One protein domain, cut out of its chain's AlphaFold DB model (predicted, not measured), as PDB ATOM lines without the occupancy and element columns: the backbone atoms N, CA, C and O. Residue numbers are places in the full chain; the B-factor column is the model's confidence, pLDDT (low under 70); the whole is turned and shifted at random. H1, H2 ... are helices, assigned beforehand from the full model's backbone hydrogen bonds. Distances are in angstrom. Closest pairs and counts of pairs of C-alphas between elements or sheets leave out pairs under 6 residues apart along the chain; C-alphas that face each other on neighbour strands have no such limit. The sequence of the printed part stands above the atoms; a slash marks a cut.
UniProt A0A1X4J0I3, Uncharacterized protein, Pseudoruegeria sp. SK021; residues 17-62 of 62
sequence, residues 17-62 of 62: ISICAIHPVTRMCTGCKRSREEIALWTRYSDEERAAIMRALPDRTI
ATOM      1  N   ILE A  17     593.971 406.285 401.199       95.31
ATOM      2  CA  ILE A  17     594.421 405.990 402.569       95.31
ATOM      3  C   ILE A  17     593.333 406.269 403.618       95.31
ATOM      4  O   ILE A  17     593.627 406.564 404.771       95.31
ATOM      5  N   SER A  18     592.063 406.230 403.204       94.75
ATOM      6  CA  SER A  18     590.890 406.469 404.062       94.75
ATOM      7  C   SER A  18     590.834 407.855 404.721       94.75
ATOM      8  O   SER A  18     590.152 408.047 405.723       94.75
ATOM      9  N   ILE A  19     591.493 408.845 404.114       94.00
ATOM     10  CA  ILE A  19     591.335 410.264 404.439       94.00
ATOM     11  C   ILE A  19     590.454 410.896 403.364       94.00
ATOM     12  O   ILE A  19     590.771 410.823 402.176       94.00
ATOM     13  N   CYS A  20     589.351 411.521 403.776       92.88
ATOM     14  CA  CYS A  20     588.394 412.165 402.877       92.88
ATOM     15  C   CYS A  20     588.257 413.656 403.216       92.88
ATOM     16  O   CYS A  20     587.259 414.097 403.778       92.88
ATOM     17  N   ALA A  21     589.290 414.430 402.888       96.25
ATOM     18  CA  ALA A  21     589.292 415.884 403.020       96.25
ATOM     19  C   ALA A  21     589.866 416.511 401.745       96.25
ATOM     20  O   ALA A  21     590.905 416.078 401.254       96.25
ATOM     21  N   ILE A  22     589.176 417.508 401.191       97.19
ATOM     22  CA  ILE A  22     589.610 418.225 399.985       97.19
ATOM     23  C   ILE A  22     590.309 419.515 400.407       97.19
ATOM     24  O   ILE A  22     589.724 420.321 401.130       97.19
ATOM     25  N   HIS A  23     591.535 419.724 399.931       96.56
ATOM     26  CA  HIS A  23     592.258 420.968 400.146       96.56
ATOM     27  C   HIS A  23     591.517 422.127 399.453       96.56
ATOM     28  O   HIS A  23     591.148 422.004 398.277       96.56
ATOM     29  N   PRO A  24     591.258 423.251 400.146       95.56
ATOM     30  CA  PRO A  24     590.377 424.300 399.635       95.56
ATOM     31  C   PRO A  24     590.932 424.999 398.389       95.56
ATOM     32  O   PRO A  24     590.142 425.407 397.539       95.56
ATOM     33  N   VAL A  25     592.261 425.090 398.257       95.00
ATOM     34  CA  VAL A  25     592.928 425.798 397.150       95.00
ATOM     35  C   VAL A  25     593.222 424.865 395.978       95.00
ATOM     36  O   VAL A  25     592.779 425.122 394.866       95.00
ATOM     37  N   THR A  26     593.926 423.754 396.214       95.56
ATOM     38  CA  THR A  26     594.335 422.822 395.143       95.56
ATOM     39  C   THR A  26     593.195 421.921 394.675       95.56
ATOM     40  O   THR A  26     593.301 421.287 393.630       95.56
ATOM     41  N   ARG A  27     592.083 421.865 395.428       95.38
ATOM     42  CA  ARG A  27     590.891 421.054 395.123       95.38
ATOM     43  C   ARG A  27     591.181 419.549 395.012       95.38
ATOM     44  O   ARG A  27     590.364 418.798 394.478       95.38
ATOM     45  N   MET A  28     592.301 419.100 395.576       97.06
ATOM     46  CA  MET A  28     592.708 417.698 395.651       97.06
ATOM     47  C   MET A  28     592.459 417.119 397.045       97.06
ATOM     48  O   MET A  28     592.426 417.839 398.041       97.06
ATOM     49  N   CYS A  29     592.293 415.801 397.129       97.62
ATOM     50  CA  CYS A  29     592.244 415.087 398.398       97.62
ATOM     51  C   CYS A  29     593.593 415.178 399.120       97.62
ATOM     52  O   CYS A  29     594.621 414.814 398.553       97.62
ATOM     53  N   THR A  30     593.590 415.593 400.386       96.62
ATOM     54  CA  THR A  30     594.808 415.733 401.200       96.62
ATOM     55  C   THR A  30     595.471 414.397 401.529       96.62
ATOM     56  O   THR A  30     596.656 414.368 401.841       96.62
ATOM     57  N   GLY A  31     594.735 413.284 401.443       96.06
ATOM     58  CA  GLY A  31     595.272 411.944 401.677       96.06
ATOM     59  C   GLY A  31     595.864 411.294 400.431       96.06
ATOM     60  O   GLY A  31     597.011 410.865 400.432       96.06
ATOM     61  N   CYS A  32     595.072 411.193 399.360       96.81
ATOM     62  CA  CYS A  32     595.459 410.449 398.156       96.81
ATOM     63  C   CYS A  32     595.822 411.326 396.954       96.81
ATOM     64  O   CYS A  32     596.097 410.784 395.888       96.81
ATOM     65  N   LYS A  33     595.801 412.661 397.094       97.38
ATOM     66  CA  LYS A  33     596.169 413.641 396.051       97.38
ATOM     67  C   LYS A  33     595.336 413.586 394.763       97.38
ATOM     68  O   LYS A  33     595.734 414.107 393.720       97.38
ATOM     69  N   ARG A  34     594.170 412.944 394.814       97.44
ATOM     70  CA  ARG A  34     593.253 412.840 393.671       97.44
ATOM     71  C   ARG A  34     592.277 413.992 393.635       97.44
ATOM     72  O   ARG A  34     591.869 414.480 394.690       97.44
ATOM     73  N   SER A  35     591.886 414.403 392.436       96.81
ATOM     74  CA  SER A  35     590.811 415.377 392.262       96.81
ATOM     75  C   SER A  35     589.449 414.752 392.588       96.81
ATOM     76  O   SER A  35     589.302 413.530 392.694       96.81
ATOM     77  N   ARG A  36     588.421 415.593 392.738       95.62
ATOM     78  CA  ARG A  36     587.046 415.128 392.977       95.62
ATOM     79  C   ARG A  36     586.512 414.297 391.808       95.62
ATOM     80  O   ARG A  36     585.822 413.306 392.033       95.62
ATOM     81  N   GLU A  37     586.858 414.676 390.587       96.62
ATOM     82  CA  GLU A  37     586.458 414.010 389.345       96.62
ATOM     83  C   GLU A  37     587.100 412.625 389.262       96.62
ATOM     84  O   GLU A  37     586.412 411.633 389.027       96.62
ATOM     85  N   GLU A  38     588.398 412.527 389.561       97.00
ATOM     86  CA  GLU A  38     589.101 411.246 389.608       97.00
ATOM     87  C   GLU A  38     588.523 410.304 390.668       97.00
ATOM     88  O   GLU A  38     588.508 409.092 390.457       97.00
ATOM     89  N   ILE A  39     588.067 410.834 391.808       96.44
ATOM     90  CA  ILE A  39     587.397 410.050 392.855       96.44
ATOM     91  C   ILE A  39     586.038 409.548 392.352       96.44
ATOM     92  O   ILE A  39     585.752 408.357 392.471       96.44
ATOM     93  N   ALA A  40     585.223 410.425 391.758       95.94
ATOM     94  CA  ALA A  40     583.886 410.089 391.266       95.94
ATOM     95  C   ALA A  40     583.906 409.071 390.113       95.94
ATOM     96  O   ALA A  40     583.017 408.224 390.011       95.94
ATOM     97  N   LEU A  41     584.924 409.140 389.252       96.56
ATOM     98  CA  LEU A  41     585.055 408.295 388.066       96.56
ATOM     99  C   LEU A  41     585.947 407.066 388.280       96.56
ATOM    100  O   LEU A  41     586.062 406.251 387.370       96.56
ATOM    101  N   TRP A  42     586.543 406.872 389.463       95.62
ATOM    102  CA  TRP A  42     587.582 405.846 389.650       95.62
ATOM    103  C   TRP A  42     587.159 404.437 389.238       95.62
ATOM    104  O   TRP A  42     587.930 403.696 388.627       95.62
ATOM    105  N   THR A  43     585.921 404.064 389.557       94.00
ATOM    106  CA  THR A  43     585.382 402.740 389.234       94.00
ATOM    107  C   THR A  43     585.086 402.556 387.749       94.00
ATOM    108  O   THR A  43     584.957 401.420 387.303       94.00
ATOM    109  N   ARG A  44     585.009 403.654 386.987       94.88
ATOM    110  CA  ARG A  44     584.747 403.679 385.545       94.88
ATOM    111  C   ARG A  44     586.019 403.710 384.706       94.88
ATOM    112  O   ARG A  44     585.961 403.295 383.557       94.88
ATOM    113  N   TYR A  45     587.132 404.178 385.266       94.94
ATOM    114  CA  TYR A  45     588.412 404.152 384.567       94.94
ATOM    115  C   TYR A  45     588.877 402.726 384.276       94.94
ATOM    116  O   TYR A  45     588.689 401.815 385.085       94.94
ATOM    117  N   SER A  46     589.515 402.569 383.124       94.12
ATOM    118  CA  SER A  46     590.342 401.421 382.766       94.12
ATOM    119  C   SER A  46     591.547 401.296 383.700       94.12
ATOM    120  O   SER A  46     591.911 402.233 384.421       94.12
ATOM    121  N   ASP A  47     592.186 400.130 383.708       93.56
ATOM    122  CA  ASP A  47     593.366 399.916 384.544       93.56
ATOM    123  C   ASP A  47     594.557 400.762 384.067       93.56
ATOM    124  O   ASP A  47     595.339 401.243 384.889       93.56
ATOM    125  N   GLU A  48     594.633 401.058 382.769       95.00
ATOM    126  CA  GLU A  48     595.617 401.958 382.169       95.00
ATOM    127  C   GLU A  48     595.431 403.405 382.648       95.00
ATOM    128  O   GLU A  48     596.399 404.050 383.062       95.00
ATOM    129  N   GLU A  49     594.193 403.910 382.657       95.88
ATOM    130  CA  GLU A  49     593.870 405.241 383.190       95.88
ATOM    131  C   GLU A  49     594.194 405.331 384.685       95.88
ATOM    132  O   GLU A  49     594.808 406.302 385.142       95.88
ATOM    133  N   ARG A  50     593.855 404.292 385.461       96.50
ATOM    134  CA  ARG A  50     594.209 404.220 386.886       96.50
ATOM    135  C   ARG A  50     595.718 404.240 387.089       96.50
ATOM    136  O   ARG A  50     596.200 404.977 387.949       96.50
ATOM    137  N   ALA A  51     596.467 403.466 386.307       95.44
ATOM    138  CA  ALA A  51     597.923 403.417 386.374       95.44
ATOM    139  C   ALA A  51     598.567 404.754 385.983       95.44
ATOM    140  O   ALA A  51     599.533 405.184 386.617       95.44
ATOM    141  N   ALA A  52     598.030 405.444 384.975       96.44
ATOM    142  CA  ALA A  52     598.479 406.779 384.594       96.44
ATOM    143  C   ALA A  52     598.268 407.792 385.730       96.44
ATOM    144  O   ALA A  52     599.209 408.496 386.095       96.44
ATOM    145  N   ILE A  53     597.081 407.802 386.348       96.56
ATOM    146  CA  ILE A  53     596.797 408.663 387.503       96.56
ATOM    147  C   ILE A  53     597.747 408.332 388.655       96.56
ATOM    148  O   ILE A  53     598.383 409.239 389.178       96.56
ATOM    149  N   MET A  54     597.897 407.051 389.022       96.38
ATOM    150  CA  MET A  54     598.764 406.628 390.131       96.38
ATOM    151  C   MET A  54     600.220 407.060 389.950       96.38
ATOM    152  O   MET A  54     600.830 407.500 390.920       96.38
ATOM    153  N   ARG A  55     600.762 406.990 388.727       97.00
ATOM    154  CA  ARG A  55     602.123 407.467 388.433       97.00
ATOM    155  C   ARG A  55     602.280 408.975 388.610       97.00
ATOM    156  O   ARG A  55     603.358 409.407 388.977       97.00
ATOM    157  N   ALA A  56     601.223 409.754 388.380       95.81
ATOM    158  CA  ALA A  56     601.263 411.207 388.515       95.81
ATOM    159  C   ALA A  56     601.093 411.700 389.967       95.81
ATOM    160  O   ALA A  56     601.453 412.833 390.266       95.81
ATOM    161  N   LEU A  57     600.521 410.898 390.878       95.62
ATOM    162  CA  LEU A  57     600.225 411.338 392.255       95.62
ATOM    163  C   LEU A  57     601.450 411.771 393.081       95.62
ATOM    164  O   LEU A  57     601.314 412.759 393.809       95.62
ATOM    165  N   PRO A  58     602.612 411.086 393.031       94.31
ATOM    166  CA  PRO A  58     603.788 411.486 393.805       94.31
ATOM    167  C   PRO A  58     604.229 412.922 393.513       94.31
ATOM    168  O   PRO A  58     604.526 413.658 394.453       94.31
ATOM    169  N   ASP A  59     604.144 413.330 392.246       94.94
ATOM    170  CA  ASP A  59     604.590 414.638 391.757       94.94
ATOM    171  C   ASP A  59     603.577 415.764 392.018       94.94
ATOM    172  O   ASP A  59     603.880 416.942 391.834       94.94
ATOM    173  N   ARG A  60     602.359 415.435 392.471       93.75
ATOM    174  CA  ARG A  60     601.348 416.442 392.819       93.75
ATOM    175  C   ARG A  60     601.657 417.081 394.170       93.75
ATOM    176  O   ARG A  60     601.815 416.394 395.189       93.75
ATOM    177  N   THR A  61     601.654 418.408 394.185       88.56
ATOM    178  CA  THR A  61     601.673 419.230 395.399       88.56
ATOM    179  C   THR A  61     600.237 419.525 395.837       88.56
ATOM    180  O   THR A  61     599.396 419.848 394.998       88.56
ATOM    181  N   ILE A  62     599.953 419.371 397.135       82.38
ATOM    182  CA  ILE A  62     598.620 419.559 397.735       82.38
ATOM    183  C   ILE A  62     598.566 420.830 398.556       82.38
ATOM    184  O   ILE A  62     599.562 421.096 399.263       82.38
TER     185      ILE A  62
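What this domain is: This is residues 17 to 62 of the 62 residues of an uncharacterized protein of Pseudoruegeria sp. SK021 (UniProt A0A1X4J0I3). There is little regular structure here: a long looped stretch, residues 17 to 35, leads into two short helices, H1 running away from the loops and H2 running back. The tail after H2, residues 57 to 62, folds back toward the looped stretch. The printed part has 46 residues, with 16 in H1 and H2, in that order, and no named strand; its class is all helix. It is compact, with a radius of gyration of the C-alphas of 10.4 A, and rounded, spanning 28 by 21 by 18 A.

How they stand to each other: Begin at Ile 17; through Ser 35 you meet no named element. Next come H1, residues 36 to 41, and, after a tight link of 5 residues, H2, residues 47 to 56. H1 and H2 are only just apart, their closest C-alphas 8.4 A from each other. In both helices every O i to N i+4 pair is within hydrogen-bond range.

Where its parts are: Find C-alpha 36 at (587.046, 415.128, 392.977); from there H1 runs 8.6 A to C-alpha 41. H2 runs 14.3 A from C-alpha 47 to C-alpha 56 at (601.263, 411.207, 388.515).

The domain as a whole: The two C-alphas farthest apart, those of Pro 24 and Glu 48, are 28.8 A from each other. The printed part has no cut, and no printed residue is under 70 in pLDDT.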